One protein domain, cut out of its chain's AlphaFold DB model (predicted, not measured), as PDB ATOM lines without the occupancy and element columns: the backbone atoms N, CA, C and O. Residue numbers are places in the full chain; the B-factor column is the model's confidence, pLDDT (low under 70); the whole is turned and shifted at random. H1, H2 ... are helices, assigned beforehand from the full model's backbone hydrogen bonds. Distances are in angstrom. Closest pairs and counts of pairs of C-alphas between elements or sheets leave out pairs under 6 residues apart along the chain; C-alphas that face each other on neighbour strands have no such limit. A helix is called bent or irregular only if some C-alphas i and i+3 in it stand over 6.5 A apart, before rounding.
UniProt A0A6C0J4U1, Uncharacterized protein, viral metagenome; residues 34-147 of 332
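Overview. This is residues 34 to 147 of the 332 residues of an uncharacterized protein of viral metagenome (UniProt A0A6C0J4U1). One long helix, H1, makes the length of a rod, and the rest of the printed part folds back along it: H2 beside its last residues, little H3 across its middle, and the sharply bent H4 across its first part. H1 is the only helix that the others touch, in a loose, extended arrangement. The printed part has 114 residues with four named helices, H1 to H4 in chain order, and no named strand: all helix. It is extended, with a radius of gyration of the C-alphas of 23.5 A and spans of 77 by 28 by 20 A.

Along the chain. H1, residues 34 to 80, begins at C-alpha 34 (123.444, 202.007, 240.533) and is 66.4 A long; it is neither bent nor irregular, but only just: C-alphas 46 and 49 are 6.2 A apart. H2 is residues 85 to 99, 21.3 A, and H3 residues 105 to 112, 10.9 A. H4, residues 120 to 146, was assigned as one helix by its hydrogen bonds but is bent, with C-alphas 133 and 136 8.1 A apart. Its arms are H4a, residues 120 to 133, 20.3 A, and H4b, residues 136 to 146, 15.4 A, ending at C-alpha 146 (116.774, 199.536, 229.583).

Arrangement. H1 is the hub, and helix packing is mostly crossed, with 1 of 4 touching pairs at a shallow tilt. H1, with residues 76 to 80 alone, touches H2 in a helical hairpin, opposite ways at a shallow tilt of 21 degrees; the closest C-alphas, of Leu 79 and Asp 87, are 5.5 A apart. H3 touches H1 at a steep tilt of 56 degrees, closest at the C-alphas of Ser 57 and Val 109, 5.3 A. H4a is about perpendicular to H1, only just, at 70.1 degrees, and touches it, closest at the C-alphas of Phe 44 and Tyr 127, 6.8 A. H4b touches H1 at a steep tilt of 60 degrees, closest at the C-alphas of Tyr 40 and Thr 138, 7.0 A. H2 and H3 are apart. Every O i to N i+4 pair is within hydrogen-bond range in H2, H3 and H4a; in H1 41 of 43 are, in H4b 6 of 7.

Size, cuts and confidence. The farthest C-alphas, of Thr 83 and Gly 147, are 78.3 A apart. The printed part has no cut and no long link. Mean pLDDT of the printed part is 81.8; it is under 70 at residues 101 to 103, 105 to 106 and 108 to 118.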
ATOM      1  N   LEU A  34     122.594 203.123 240.132       86.69
ATOM      2  CA  LEU A  34     123.444 202.007 240.533       86.69
ATOM      3  C   LEU A  34     123.610 200.977 239.407       86.69
ATOM      4  O   LEU A  34     124.737 200.580 239.113       86.69
ATOM      5  N   MET A  35     122.521 200.582 238.737       87.00
ATOM      6  CA  MET A  35     122.576 199.676 237.580       87.00
ATOM      7  C   MET A  35     123.453 200.233 236.458       87.00
ATOM      8  O   MET A  35     124.273 199.502 235.905       87.00
ATOM      9  N   LYS A  36     123.327 201.527 236.156       88.19
ATOM     10  CA  LYS A  36     124.132 202.207 235.139       88.19
ATOM     11  C   LYS A  36     125.619 202.211 235.496       88.19
ATOM     12  O   LYS A  36     126.452 201.843 234.669       88.19
ATOM     13  N   ASN A  37     125.955 202.522 236.747       88.31
ATOM     14  CA  ASN A  37     127.333 202.455 237.240       88.31
ATOM     15  C   ASN A  37     127.898 201.028 237.169       88.31
ATOM     16  O   ASN A  37     129.026 200.826 236.720       88.31
ATOM     17  N   LEU A  38     127.112 200.022 237.565       89.25
ATOM     18  CA  LEU A  38     127.529 198.622 237.492       89.25
ATOM     19  C   LEU A  38     127.730 198.168 236.041       89.25
ATOM     20  O   LEU A  38     128.679 197.441 235.745       89.25
ATOM     21  N   TYR A  39     126.870 198.623 235.130       89.75
ATOM     22  CA  TYR A  39     126.988 198.352 233.702       89.75
ATOM     23  C   TYR A  39     128.282 198.923 233.119       89.75
ATOM     24  O   TYR A  39     129.005 198.213 232.419       89.75
ATOM     25  N   TYR A  40     128.622 200.168 233.457       90.56
ATOM     26  CA  TYR A  40     129.882 200.784 233.048       90.56
ATOM     27  C   TYR A  40     131.104 200.007 233.529       90.56
ATOM     28  O   TYR A  40     132.008 199.736 232.739       90.56
ATOM     29  N   VAL A  41     131.123 199.618 234.807       90.50
ATOM     30  CA  VAL A  41     132.222 198.830 235.375       90.50
ATOM     31  C   VAL A  41     132.316 197.480 234.673       90.50
ATOM     32  O   VAL A  41     133.398 197.091 234.247       90.50
ATOM     33  N   ASN A  42     131.196 196.786 234.467       89.56
ATOM     34  CA  ASN A  42     131.184 195.514 233.747       89.56
ATOM     35  C   ASN A  42     131.754 195.668 232.324       89.56
ATOM     36  O   ASN A  42     132.651 194.924 231.929       89.56
ATOM     37  N   LYS A  43     131.317 196.687 231.576       89.19
ATOM     38  CA  LYS A  43     131.837 196.967 230.230       89.19
ATOM     39  C   LYS A  43     133.324 197.290 230.229       89.19
ATOM     40  O   LYS A  43     134.023 196.817 229.337       89.19
ATOM     41  N   PHE A  44     133.805 198.041 231.214       90.25
ATOM     42  CA  PHE A  44     135.226 198.317 231.389       90.25
ATOM     43  C   PHE A  44     136.031 197.029 231.626       90.25
ATOM     44  O   PHE A  44     136.996 196.773 230.905       90.25
ATOM     45  N   LEU A  45     135.598 196.179 232.564       86.25
ATOM     46  CA  LEU A  45     136.260 194.902 232.850       86.25
ATOM     47  C   LEU A  45     136.278 193.993 231.609       86.25
ATOM     48  O   LEU A  45     137.311 193.437 231.246       86.25
ATOM     49  N   VAL A  46     135.138 193.859 230.927       84.62
ATOM     50  CA  VAL A  46     134.993 192.910 229.817       84.62
ATOM     51  C   VAL A  46     135.649 193.388 228.528       84.62
ATOM     52  O   VAL A  46     136.192 192.566 227.796       84.62
ATOM     53  N   ARG A  47     135.573 194.682 228.201       82.06
ATOM     54  CA  ARG A  47     136.165 195.204 226.962       82.06
ATOM     55  C   ARG A  47     137.624 195.571 227.162       82.06
ATOM     56  O   ARG A  47     138.460 195.018 226.467       82.06
ATOM     57  N   ASP A  48     137.929 196.474 228.086       82.06
ATOM     58  CA  ASP A  48     139.269 197.059 228.170       82.06
ATOM     59  C   ASP A  48     140.248 196.123 228.887       82.06
ATOM     60  O   ASP A  48     141.277 195.746 228.324       82.06
ATOM     61  N   ILE A  49     139.898 195.647 230.089       82.50
ATOM     62  CA  ILE A  49     140.809 194.785 230.855       82.50
ATOM     63  C   ILE A  49     141.041 193.453 230.141       82.50
ATOM     64  O   ILE A  49     142.191 193.045 229.982       82.50
ATOM     65  N   ASN A  50     139.990 192.781 229.662       82.44
ATOM     66  CA  ASN A  50     140.182 191.510 228.958       82.44
ATOM     67  C   ASN A  50     141.008 191.684 227.674       82.44
ATOM     68  O   ASN A  50     141.878 190.857 227.406       82.44
ATOM     69  N   GLN A  51     140.802 192.758 226.898       83.19
ATOM     70  CA  GLN A  51     141.629 193.025 225.714       83.19
ATOM     71  C   GLN A  51     143.097 193.243 226.083       83.19
ATOM     72  O   GLN A  51     143.978 192.693 225.419       83.19
ATOM     73  N   GLN A  52     143.370 193.994 227.152       81.19
ATOM     74  CA  GLN A  52     144.734 194.209 227.636       81.19
ATOM     75  C   GLN A  52     145.385 192.904 228.100       81.19
ATOM     76  O   GLN A  52     146.522 192.623 227.718       81.19
ATOM     77  N   ILE A  53     144.668 192.082 228.870       80.94
ATOM     78  CA  ILE A  53     145.169 190.788 229.345       80.94
ATOM     79  C   ILE A  53     145.488 189.874 228.165       80.94
ATOM     80  O   ILE A  53     146.568 189.285 228.138       80.94
ATOM     81  N   VAL A  54     144.594 189.779 227.178       81.44
ATOM     82  CA  VAL A  54     144.819 188.974 225.971       81.44
ATOM     83  C   VAL A  54     146.053 189.478 225.227       81.44
ATOM     84  O   VAL A  54     146.981 188.705 225.002       81.44
ATOM     85  N   ALA A  55     146.134 190.778 224.931       83.19
ATOM     86  CA  ALA A  55     147.265 191.357 224.209       83.19
ATOM     87  C   ALA A  55     148.605 191.140 224.936       83.19
ATOM     88  O   ALA A  55     149.597 190.736 224.319       83.19
ATOM     89  N   GLN A  56     148.637 191.367 226.251       82.44
ATOM     90  CA  GLN A  56     149.827 191.159 227.071       82.44
ATOM     91  C   GLN A  56     150.223 189.680 227.114       82.44
ATOM     92  O   GLN A  56     151.402 189.359 226.940       82.44
ATOM     93  N   SER A  57     149.258 188.779 227.302       80.25
ATOM     94  CA  SER A  57     149.496 187.334 227.382       80.25
ATOM     95  C   SER A  57     150.013 186.786 226.054       80.25
ATOM     96  O   SER A  57     151.013 186.071 226.040       80.25
ATOM     97  N   THR A  58     149.428 187.201 224.926       83.56
ATOM     98  CA  THR A  58     149.910 186.836 223.586       83.56
ATOM     99  C   THR A  58     151.332 187.345 223.352       83.56
ATOM    100  O   THR A  58     152.185 186.614 222.850       83.56
ATOM    101  N   HIS A  59     151.634 188.589 223.743       82.44
ATOM    102  CA  HIS A  59     152.990 189.127 223.628       82.44
ATOM    103  C   HIS A  59     153.995 188.343 224.493       82.44
ATOM    104  O   HIS A  59     155.100 188.036 224.037       82.44
ATOM    105  N   MET A  60     153.617 187.976 225.721       80.88
ATOM    106  CA  MET A  60     154.446 187.156 226.609       80.88
ATOM    107  C   MET A  60     154.675 185.747 226.052       80.88
ATOM    108  O   MET A  60     155.818 185.291 226.057       80.88
ATOM    109  N   ALA A  61     153.635 185.092 225.528       82.88
ATOM    110  CA  ALA A  61     153.726 183.773 224.903       82.88
ATOM    111  C   ALA A  61     154.698 183.787 223.716       82.88
ATOM    112  O   ALA A  61     155.643 182.999 223.673       82.88
ATOM    113  N   LYS A  62     154.546 184.762 222.811       83.06
ATOM    114  CA  LYS A  62     155.439 184.942 221.656       83.06
ATOM    115  C   LYS A  62     156.879 185.199 222.078       83.06
ATOM    116  O   LYS A  62     157.803 184.595 221.534       83.06
ATOM    117  N   LYS A  63     157.090 186.065 223.074       83.06
ATOM    118  CA  LYS A  63     158.431 186.340 223.603       83.06
ATOM    119  C   LYS A  63     159.072 185.077 224.185       83.06
ATOM    120  O   LYS A  63     160.215 184.774 223.851       83.06
ATOM    121  N   LEU A  64     158.330 184.321 224.995       82.62
ATOM    122  CA  LEU A  64     158.799 183.061 225.572       82.62
ATOM    123  C   LEU A  64     159.160 182.048 224.483       82.62
ATOM    124  O   LEU A  64     160.208 181.414 224.559       82.62
ATOM    125  N   GLN A  65     158.327 181.931 223.452       82.69
ATOM    126  CA  GLN A  65     158.535 181.018 222.335       82.69
ATOM    127  C   GLN A  65     159.821 181.349 221.559       82.69
ATOM    128  O   GLN A  65     160.599 180.452 221.231       82.69
ATOM    129  N   VAL A  66     160.082 182.636 221.307       85.12
ATOM    130  CA  VAL A  66     161.325 183.102 220.671       85.12
ATOM    131  C   VAL A  66     162.540 182.813 221.553       85.12
ATOM    132  O   VAL A  66     163.551 182.316 221.056       85.12
ATOM    133  N   ASP A  67     162.457 183.091 222.855       84.50
ATOM    134  CA  ASP A  67     163.567 182.865 223.786       84.50
ATOM    135  C   ASP A  67     163.863 181.367 223.983       84.50
ATOM    136  O   ASP A  67     165.029 180.970 224.064       84.50
ATOM    137  N   MET A  68     162.827 180.522 224.011       83.69
ATOM    138  CA  MET A  68     162.968 179.065 224.041       83.69
ATOM    139  C   MET A  68     163.610 178.542 222.759       83.69
ATOM    140  O   MET A  68     164.594 177.807 222.854       83.69
ATOM    141  N   ARG A  69     163.125 178.961 221.578       83.62
ATOM    142  CA  ARG A  69     163.724 178.571 220.292       83.62
ATOM    143  C   ARG A  69     165.199 178.937 220.224       83.62
ATOM    144  O   ARG A  69     166.012 178.053 220.014       83.62
ATOM    145  N   LYS A  70     165.574 180.175 220.562       86.94
ATOM    146  CA  LYS A  70     166.987 180.600 220.595       86.94
ATOM    147  C   LYS A  70     167.866 179.705 221.475       86.94
ATOM    148  O   LYS A  70     168.994 179.388 221.104       86.94
ATOM    149  N   LYS A  71     167.379 179.308 222.657       85.75
ATOM    150  CA  LYS A  71     168.123 178.406 223.550       85.75
ATOM    151  C   LYS A  71     168.237 177.003 222.961       85.75
ATOM    152  O   LYS A  71     169.330 176.442 223.005       85.75
ATOM    153  N   ILE A  72     167.147 176.464 222.417       85.00
ATOM    154  CA  ILE A  72     167.112 175.144 221.776       85.00
ATOM    155  C   ILE A  72     168.042 175.120 220.563       85.00
ATOM    156  O   ILE A  72     168.906 174.253 220.499       85.00
ATOM    157  N   ASP A  73     167.952 176.112 219.681       86.12
ATOM    158  CA  ASP A  73     168.808 176.252 218.503       86.12
ATOM    159  C   ASP A  73     170.284 176.307 218.914       86.12
ATOM    160  O   ASP A  73     171.105 175.588 218.361       86.12
ATOM    161  N   SER A  74     170.622 177.031 219.990       87.75
ATOM    162  CA  SER A  74     172.000 177.052 220.505       87.75
ATOM    163  C   SER A  74     172.501 175.686 220.993       87.75
ATOM    164  O   SER A  74     173.699 175.414 220.942       87.75
ATOM    165  N   VAL A  75     171.614 174.835 221.523       85.44
ATOM    166  CA  VAL A  75     171.949 173.469 221.961       85.44
ATOM    167  C   VAL A  75     172.072 172.557 220.742       85.44
ATOM    168  O   VAL A  75     173.034 171.799 220.653       85.44
ATOM    169  N   LEU A  76     171.136 172.664 219.796       84.81
ATOM    170  CA  LEU A  76     171.128 171.907 218.548       84.81
ATOM    171  C   LEU A  76     172.366 172.210 217.700       84.81
ATOM    172  O   LEU A  76     172.994 171.277 217.207       84.81
ATOM    173  N   ASP A  77     172.775 173.474 217.595       86.88
ATOM    174  CA  ASP A  77     173.984 173.877 216.873       86.88
ATOM    175  C   ASP A  77     175.251 173.313 217.524       86.88
ATOM    176  O   ASP A  77     176.146 172.844 216.822       86.88
ATOM    177  N   ARG A  78     175.329 173.284 218.864       85.38
ATOM    178  CA  ARG A  78     176.455 172.646 219.569       85.38
ATOM    179  C   ARG A  78     176.526 171.147 219.288       85.38
ATOM    180  O   ARG A  78     177.607 170.648 218.996       85.38
ATOM    181  N   LEU A  79     175.389 170.452 219.345       84.00
ATOM    182  CA  LEU A  79     175.314 169.012 219.069       84.00
ATOM    183  C   LEU A  79     175.644 168.699 217.604       84.00
ATOM    184  O   LEU A  79     176.362 167.746 217.322       84.00
ATOM    185  N   LYS A  80     175.192 169.539 216.668       83.94
ATOM    186  CA  LYS A  80     175.484 169.404 215.237       83.94
ATOM    187  C   LYS A  80     176.973 169.550 214.915       83.94
ATOM    188  O   LYS A  80     177.459 168.908 213.988       83.94
ATOM    189  N   MET A  81     177.681 170.410 215.648       82.44
ATOM    190  CA  MET A  81     179.114 170.663 215.453       82.44
ATOM    191  C   MET A  81     180.016 169.680 216.217       82.44
ATOM    192  O   MET A  81     181.235 169.740 216.058       82.44
ATOM    193  N   SER A  82     179.450 168.785 217.035       85.62
ATOM    194  CA  SER A  82     180.214 167.756 217.744       85.62
ATOM    195  C   SER A  82     180.697 166.662 216.786       85.62
ATOM    196  O   SER A  82     180.016 166.263 215.840       85.62
ATOM    197  N   THR A  83     181.909 166.174 217.030       79.31
ATOM    198  CA  THR A  83     182.525 165.062 216.292       79.31
ATOM    199  C   THR A  83     182.019 163.689 216.730       79.31
ATOM    200  O   THR A  83     182.252 162.726 216.001       79.31
ATOM    201  N   ASP A  84     181.348 163.592 217.881       88.25
ATOM    202  CA  ASP A  84     180.826 162.331 218.410       88.25
ATOM    203  C   ASP A  84     179.571 161.865 217.643       88.25
ATOM    204  O   ASP A  84     178.698 162.661 217.291       88.25
ATOM    205  N   GLU A  85     179.480 160.565 217.360       81.62
ATOM    206  CA  GLU A  85     178.339 159.964 216.656       81.62
ATOM    207  C   GLU A  85     177.096 159.881 217.558       81.62
ATOM    208  O   GLU A  85     175.972 160.028 217.071       81.62
ATOM    209  N   GLU A  86     177.273 159.730 218.877       83.88
ATOM    210  CA  GLU A  86     176.153 159.733 219.831       83.88
ATOM    211  C   GLU A  86     175.475 161.112 219.907       83.88
ATOM    212  O   GLU A  86     174.243 161.207 219.903       83.88
ATOM    213  N   ASP A  87     176.261 162.193 219.859       81.56
ATOM    214  CA  ASP A  87     175.762 163.574 219.853       81.56
ATOM    215  C   ASP A  87     174.966 163.906 218.581       81.56
ATOM    216  O   ASP A  87     173.932 164.582 218.642       81.56
ATOM    217  N   LYS A  88     175.392 163.392 217.419       82.06
ATOM    218  CA  LYS A  88     174.647 163.540 216.155       82.06
ATOM    219  C   LYS A  88     173.339 162.753 216.163       82.06
ATOM    220  O   LYS A  88     172.323 163.217 215.630       82.06
ATOM    221  N   HIS A  89     173.339 161.570 216.777       84.75
ATOM    222  CA  HIS A  89     172.117 160.796 216.954       84.75
ATOM    223  C   HIS A  89     171.133 161.529 217.879       84.75
ATOM    224  O   HIS A  89     169.953 161.675 217.544       84.75
ATOM    225  N   LEU A  90     171.633 162.093 218.982       83.50
ATOM    226  CA  LEU A  90     170.847 162.903 219.910       83.50
ATOM    227  C   LEU A  90     170.295 164.182 219.252       83.50
ATOM    228  O   LEU A  90     169.127 164.515 219.469       83.50
ATOM    229  N   TYR A  91     171.082 164.858 218.405       85.81
ATOM    230  CA  TYR A  91     170.625 165.992 217.590       85.81
ATOM    231  C   TYR A  91     169.398 165.624 216.752       85.81
ATOM    232  O   TYR A  91     168.411 166.354 216.762       85.81
ATOM    233  N   THR A  92     169.435 164.479 216.069       83.50
ATOM    234  CA  THR A  92     168.356 164.048 215.165       83.50
ATOM    235  C   THR A  92     167.042 163.839 215.922       83.50
ATOM    236  O   THR A  92     165.994 164.322 215.496       83.50
ATOM    237  N   ILE A  93     167.103 163.186 217.088       85.25
ATOM    238  CA  ILE A  93     165.931 162.928 217.937       85.25
ATOM    239  C   ILE A  93     165.367 164.231 218.519       85.25
ATOM    240  O   ILE A  93     164.151 164.433 218.538       85.25
ATOM    241  N   LEU A  94     166.236 165.112 219.024       82.50
ATOM    242  CA  LEU A  94     165.809 166.375 219.628       82.50
ATOM    243  C   LEU A  94     165.252 167.339 218.582       82.50
ATOM    244  O   LEU A  94     164.216 167.949 218.828       82.50
ATOM    245  N   HIS A  95     165.890 167.446 217.418       83.06
ATOM    246  CA  HIS A  95     165.420 168.279 216.316       83.06
ATOM    247  C   HIS A  95     164.009 167.872 215.876       83.06
ATOM    248  O   HIS A  95     163.135 168.728 215.757       83.06
ATOM    249  N   ASP A  96     163.757 166.571 215.701       82.50
ATOM    250  CA  ASP A  96     162.438 166.062 215.313       82.50
ATOM    251  C   ASP A  96     161.373 166.301 216.400       82.50
ATOM    252  O   ASP A  96     160.271 166.776 216.121       82.50
ATOM    253  N   LYS A  97     161.710 166.082 217.678       80.69
ATOM    254  CA  LYS A  97     160.786 166.381 218.786       80.69
ATOM    255  C   LYS A  97     160.460 167.867 218.917       80.69
ATOM    256  O   LYS A  97     159.309 168.204 219.182       80.69
ATOM    257  N   PHE A  98     161.443 168.751 218.751       76.25
ATOM    258  CA  PHE A  98     161.225 170.193 218.873       76.25
ATOM    259  C   PHE A  98     160.522 170.792 217.652       76.25
ATOM    260  O   PHE A  98     159.730 171.715 217.824       76.25
ATOM    261  N   ALA A  99     160.729 170.244 216.450       74.00
ATOM    262  CA  ALA A  99     159.982 170.640 215.255       74.00
ATOM    263  C   ALA A  99     158.471 170.396 215.408       74.00
ATOM    264  O   ALA A  99     157.661 171.176 214.913       74.00
ATOM    265  N   ASN A 100     158.101 169.353 216.154       72.75
ATOM    266  CA  ASN A 100     156.712 168.982 216.414       72.75
ATOM    267  C   ASN A 100     156.115 169.645 217.674       72.75
ATOM    268  O   ASN A 100     154.927 169.477 217.949       72.75
ATOM    269  N   MET A 101     156.901 170.406 218.446       69.06
ATOM    270  CA  MET A 101     156.434 171.076 219.663       69.06
ATOM    271  C   MET A 101     155.898 172.478 219.336       69.06
ATOM    272  O   MET A 101     156.603 173.483 219.427       69.06
ATOM    273  N   LEU A 102     154.625 172.547 218.950       65.88
ATOM    274  CA  LEU A 102     153.868 173.797 218.875       65.88
ATOM    275  C   LEU A 102     153.237 174.071 220.243       65.88
ATOM    276  O   LEU A 102     152.477 173.254 220.753       65.88
ATOM    277  N   ILE A 103     153.580 175.209 220.848       68.44
ATOM    278  CA  ILE A 103     152.853 175.726 222.012       68.44
ATOM    279  C   ILE A 103     151.578 176.366 221.471       68.44
ATOM    280  O   ILE A 103     151.669 177.249 220.616       68.44
ATOM    281  N   ASP A 104     150.425 175.917 221.956       71.50
ATOM    282  CA  ASP A 104     149.146 176.561 221.678       71.50
ATOM    283  C   ASP A 104     149.110 177.925 222.391       71.50
ATOM    284  O   ASP A 104     149.093 178.015 223.623       71.50
ATOM    285  N   GLU A 105     149.191 179.002 221.604       68.38
ATOM    286  CA  GLU A 105     149.161 180.375 222.117       68.38
ATOM    287  C   GLU A 105     147.805 180.702 222.758       68.38
ATOM    288  O   GLU A 105     147.767 181.449 223.739       68.38
ATOM    289  N   ASP A 106     146.710 180.129 222.253       69.94
ATOM    290  CA  ASP A 106     145.352 180.447 222.694       69.94
ATOM    291  C   ASP A 106     145.041 179.794 224.048       69.94
ATOM    292  O   ASP A 106     144.454 180.433 224.926       69.94
ATOM    293  N   GLU A 107     145.497 178.556 224.264       72.19
ATOM    294  CA  GLU A 107     145.366 177.856 225.550       72.19
ATOM    295  C   GLU A 107     146.137 178.584 226.667       72.19
ATOM    296  O   GLU A 107     145.600 178.836 227.751       72.19
ATOM    297  N   PHE A 108     147.365 179.030 226.382       69.50
ATOM    298  CA  PHE A 108     148.186 179.769 227.344       69.50
ATOM    299  C   PHE A 108     147.562 181.121 227.735       69.50
ATOM    300  O   PHE A 108     147.575 181.515 228.906       69.50
ATOM    301  N   VAL A 109     146.972 181.833 226.770       68.56
ATOM    302  CA  VAL A 109     146.286 183.109 227.021       68.56
ATOM    303  C   VAL A 109     145.069 182.919 227.937       68.56
ATOM    304  O   VAL A 109     144.841 183.747 228.824       68.56
ATOM    305  N   GLN A 110     144.318 181.820 227.788       68.31
ATOM    306  CA  GLN A 110     143.183 181.510 228.668       68.31
ATOM    307  C   GLN A 110     143.612 181.247 230.120       68.31
ATOM    308  O   GLN A 110     142.910 181.657 231.050       68.31
ATOM    309  N   GLU A 111     144.772 180.625 230.344       63.62
ATOM    310  CA  GLU A 111     145.305 180.408 231.696       63.62
ATOM    311  C   GLU A 111     145.754 181.713 232.371       63.62
ATOM    312  O   GLU A 111     145.476 181.938 233.557       63.62
ATOM    313  N   CYS A 112     146.395 182.617 231.621       61.34
ATOM    314  CA  CYS A 112     146.803 183.931 232.124       61.34
ATOM    315  C   CYS A 112     145.608 184.824 232.500       61.34
ATOM    316  O   CYS A 112     145.724 185.678 233.385       61.34
ATOM    317  N   HIS A 113     144.439 184.570 231.908       60.69
ATOM    318  CA  HIS A 113     143.222 185.354 232.100       60.69
ATOM    319  C   HIS A 113     142.691 185.380 233.546       60.69
ATOM    320  O   HIS A 113     141.889 186.245 233.901       60.69
ATOM    321  N   ARG A 114     143.135 184.452 234.406       56.41
ATOM    322  CA  ARG A 114     142.636 184.300 235.785       56.41
ATOM    323  C   ARG A 114     143.458 185.007 236.864       56.41
ATOM    324  O   ARG A 114     143.019 185.031 238.011       56.41
ATOM    325  N   LYS A 115     144.647 185.530 236.550       56.16
ATOM    326  CA  LYS A 115     145.643 185.909 237.575       56.16
ATOM    327  C   LYS A 115     146.145 187.350 237.482       56.16
ATOM    328  O   LYS A 115     147.246 187.642 237.941       56.16
ATOM    329  N   TYR A 116     145.359 188.240 236.883       60.22
ATOM    330  CA  TYR A 116     145.711 189.651 236.782       60.22
ATOM    331  C   TYR A 116     145.234 190.408 238.029       60.22
ATOM    332  O   TYR A 116     144.039 190.462 238.311       60.22
ATOM    333  N   THR A 117     146.174 190.959 238.794       62.91
ATOM    334  CA  THR A 117     145.908 191.841 239.938       62.91
ATOM    335  C   THR A 117     146.387 193.240 239.575       62.91
ATOM    336  O   THR A 117     147.584 193.418 239.361       62.91
ATOM    337  N   LEU A 118     145.475 194.208 239.488       68.31
ATOM    338  CA  LEU A 118     145.829 195.625 239.385       68.31
ATOM    339  C   LEU A 118     145.722 196.293 240.756       68.31
ATOM    340  O   LEU A 118     144.928 195.862 241.595       68.31
ATOM    341  N   ASP A 119     146.492 197.359 240.940       79.06
ATOM    342  CA  ASP A 119     146.373 198.251 242.089       79.06
ATOM    343  C   ASP A 119     145.132 199.159 241.983       79.06
ATOM    344  O   ASP A 119     144.643 199.435 240.885       79.06
ATOM    345  N   GLU A 120     144.616 199.630 243.120       79.56
ATOM    346  CA  GLU A 120     143.367 200.403 243.196       79.56
ATOM    347  C   GLU A 120     143.456 201.727 242.419       79.56
ATOM    348  O   GLU A 120     142.545 202.065 241.657       79.56
ATOM    349  N   GLU A 121     144.579 202.442 242.537       85.31
ATOM    350  CA  GLU A 121     144.813 203.698 241.811       85.31
ATOM    351  C   GLU A 121     144.913 203.471 240.296       85.31
ATOM    352  O   GLU A 121     144.330 204.217 239.504       85.31
ATOM    353  N   GLU A 122     145.585 202.395 239.880       82.56
ATOM    354  CA  GLU A 122     145.759 202.058 238.468       82.56
ATOM    355  C   GLU A 122     144.423 201.679 237.807       82.56
ATOM    356  O   GLU A 122     144.138 202.109 236.684       82.56
ATOM    357  N   ILE A 123     143.576 200.909 238.501       84.12
ATOM    358  CA  ILE A 123     142.217 200.586 238.035       84.12
ATOM    359  C   ILE A 123     141.402 201.866 237.876       84.12
ATOM    360  O   ILE A 123     140.724 202.039 236.861       84.12
ATOM    361  N   LEU A 124     141.459 202.756 238.868       87.12
ATOM    362  CA  LEU A 124     140.677 203.984 238.870       87.12
ATOM    363  C   LEU A 124     141.055 204.888 237.692       87.12
ATOM    364  O   LEU A 124     140.173 205.422 237.016       87.12
ATOM    365  N   ASP A 125     142.346 205.049 237.417       88.88
ATOM    366  CA  ASP A 125     142.811 205.889 236.315       88.88
ATOM    367  C   ASP A 125     142.483 205.284 234.947       88.88
ATOM    368  O   ASP A 125     141.994 205.997 234.064       88.88
ATOM    369  N   LYS A 126     142.626 203.963 234.783       86.38
ATOM    370  CA  LYS A 126     142.172 203.262 233.571       86.38
ATOM    371  C   LYS A 126     140.666 203.409 233.363       86.38
ATOM    372  O   LYS A 126     140.225 203.713 232.255       86.38
ATOM    373  N   TYR A 127     139.878 203.280 234.429       89.38
ATOM    374  CA  TYR A 127     138.432 203.464 234.367       89.38
ATOM    375  C   TYR A 127     138.049 204.895 233.962       89.38
ATOM    376  O   TYR A 127     137.187 205.077 233.101       89.38
ATOM    377  N   LYS A 128     138.719 205.924 234.504       89.31
ATOM    378  CA  LYS A 128     138.493 207.326 234.098       89.31
ATOM    379  C   LYS A 128     138.757 207.530 232.608       89.31
ATOM    380  O   LYS A 128     137.955 208.179 231.935       89.31
ATOM    381  N   ILE A 129     139.852 206.967 232.092       89.62
ATOM    382  CA  ILE A 129     140.192 207.037 230.666       89.62
ATOM    383  C   ILE A 129     139.106 206.343 229.838       89.62
ATOM    384  O   ILE A 129     138.552 206.962 228.929       89.62
ATOM    385  N   PHE A 130     138.725 205.114 230.202       89.62
ATOM    386  CA  PHE A 130     137.679 204.355 229.515       89.62
ATOM    387  C   PHE A 130     136.351 205.114 229.451       89.62
ATOM    388  O   PHE A 130     135.770 205.247 228.374       89.62
ATOM    389  N   ILE A 131     135.886 205.662 230.580       89.25
ATOM    390  CA  ILE A 131     134.664 206.468 230.610       89.25
ATOM    391  C   ILE A 131     134.828 207.701 229.729       89.25
ATOM    392  O   ILE A 131     133.956 207.967 228.913       89.25
ATOM    393  N   SER A 132     135.945 208.424 229.814       89.38
ATOM    394  CA  SER A 132     136.146 209.632 229.001       89.38
ATOM    395  C   SER A 132     136.057 209.367 227.492       89.38
ATOM    396  O   SER A 132     135.501 210.187 226.764       89.38
ATOM    397  N   SER A 133     136.546 208.213 227.028       90.25
ATOM    398  CA  SER A 133     136.529 207.841 225.610       90.25
ATOM    399  C   SER A 133     135.208 207.215 225.164       90.25
ATOM    400  O   SER A 133     134.741 207.499 224.064       90.25
ATOM    401  N   ASN A 134     134.582 206.392 226.012       88.06
ATOM    402  CA  ASN A 134     133.471 205.525 225.609       88.06
ATOM    403  C   ASN A 134     132.126 205.910 226.236       88.06
ATOM    404  O   ASN A 134     131.157 205.163 226.078       88.06
ATOM    405  N   ARG A 135     132.032 207.050 226.938       86.19
ATOM    406  CA  ARG A 135     130.815 207.473 227.656       86.19
ATOM    407  C   ARG A 135     129.579 207.455 226.769       86.19
ATOM    408  O   ARG A 135     128.633 206.757 227.088       86.19
ATOM    409  N   VAL A 136     129.627 208.160 225.639       87.81
ATOM    410  CA  VAL A 136     128.473 208.312 224.736       87.81
ATOM    411  C   VAL A 136     128.012 206.962 224.191       87.81
ATOM    412  O   VAL A 136     126.826 206.664 224.191       87.81
ATOM    413  N   GLN A 137     128.954 206.117 223.763       89.81
ATOM    414  CA  GLN A 137     128.621 204.788 223.260       89.81
ATOM    415  C   GLN A 137     128.001 203.916 224.355       89.81
ATOM    416  O   GLN A 137     127.009 203.238 224.119       89.81
ATOM    417  N   THR A 138     128.593 203.920 225.549       87.44
ATOM    418  CA  THR A 138     128.140 203.071 226.658       87.44
ATOM    419  C   THR A 138     126.802 203.552 227.218       87.44
ATOM    420  O   THR A 138     126.003 202.724 227.640       87.44
ATOM    421  N   ASP A 139     126.550 204.863 227.188       86.94
ATOM    422  CA  ASP A 139     125.256 205.470 227.500       86.94
ATOM    423  C   ASP A 139     124.174 204.992 226.543       86.94
ATOM    424  O   ASP A 139     123.200 204.400 226.993       86.94
ATOM    425  N   ASN A 140     124.396 205.134 225.237       88.44
ATOM    426  CA  ASN A 140     123.426 204.685 224.240       88.44
ATOM    427  C   ASN A 140     123.169 203.173 224.344       88.44
ATOM    428  O   ASN A 140     122.023 202.748 224.359       88.44
ATOM    429  N   GLU A 141     124.221 202.355 224.502       89.31
ATOM    430  CA  GLU A 141     124.064 200.905 224.702       89.31
ATOM    431  C   GLU A 141     123.267 200.566 225.977       89.31
ATOM    432  O   GLU A 141     122.626 199.515 226.039       89.31
ATOM    433  N   PHE A 142     123.355 201.396 227.020       88.62
ATOM    434  CA  PHE A 142     122.603 201.201 228.258       88.62
ATOM    435  C   PHE A 142     121.137 201.599 228.084       88.62
ATOM    436  O   PHE A 142     120.260 200.828 228.484       88.62
ATOM    437  N   ASP A 143     120.894 202.760 227.477       87.81
ATOM    438  CA  ASP A 143     119.561 203.310 227.234       87.81
ATOM    439  C   ASP A 143     118.777 202.403 226.260       87.81
ATOM    440  O   ASP A 143     117.641 202.028 226.546       87.81
ATOM    441  N   ASP A 144     119.416 201.890 225.200       88.06
ATOM    442  CA  ASP A 144     118.828 200.904 224.275       88.06
ATOM    443  C   ASP A 144     118.389 199.607 224.986       88.06
ATOM    444  O   ASP A 144     117.409 198.968 224.601       88.06
ATOM    445  N   ALA A 145     119.125 199.190 226.022       86.19
ATOM    446  CA  ALA A 145     118.866 197.947 226.746       86.19
ATOM    447  C   ALA A 145     117.817 198.087 227.864       86.19
ATOM    448  O   ALA A 145     117.201 197.087 228.238       86.19
ATOM    449  N   HIS A 146     117.626 199.293 228.410       82.31
ATOM    450  CA  HIS A 146     116.774 199.536 229.583       82.31
ATOM    451  C   HIS A 146     115.591 200.483 229.314       82.31
ATOM    452  O   HIS A 146     114.766 200.672 230.208       82.31
ATOM    453  N   GLY A 147     115.460 201.013 228.093       79.81
ATOM    454  CA  GLY A 147     114.400 201.944 227.697       79.81
ATOM    455  C   GLY A 147     114.603 203.371 228.226       79.81
ATOM    456  O   GLY A 147     115.621 203.683 228.839       79.81
TER     457      GLY A 147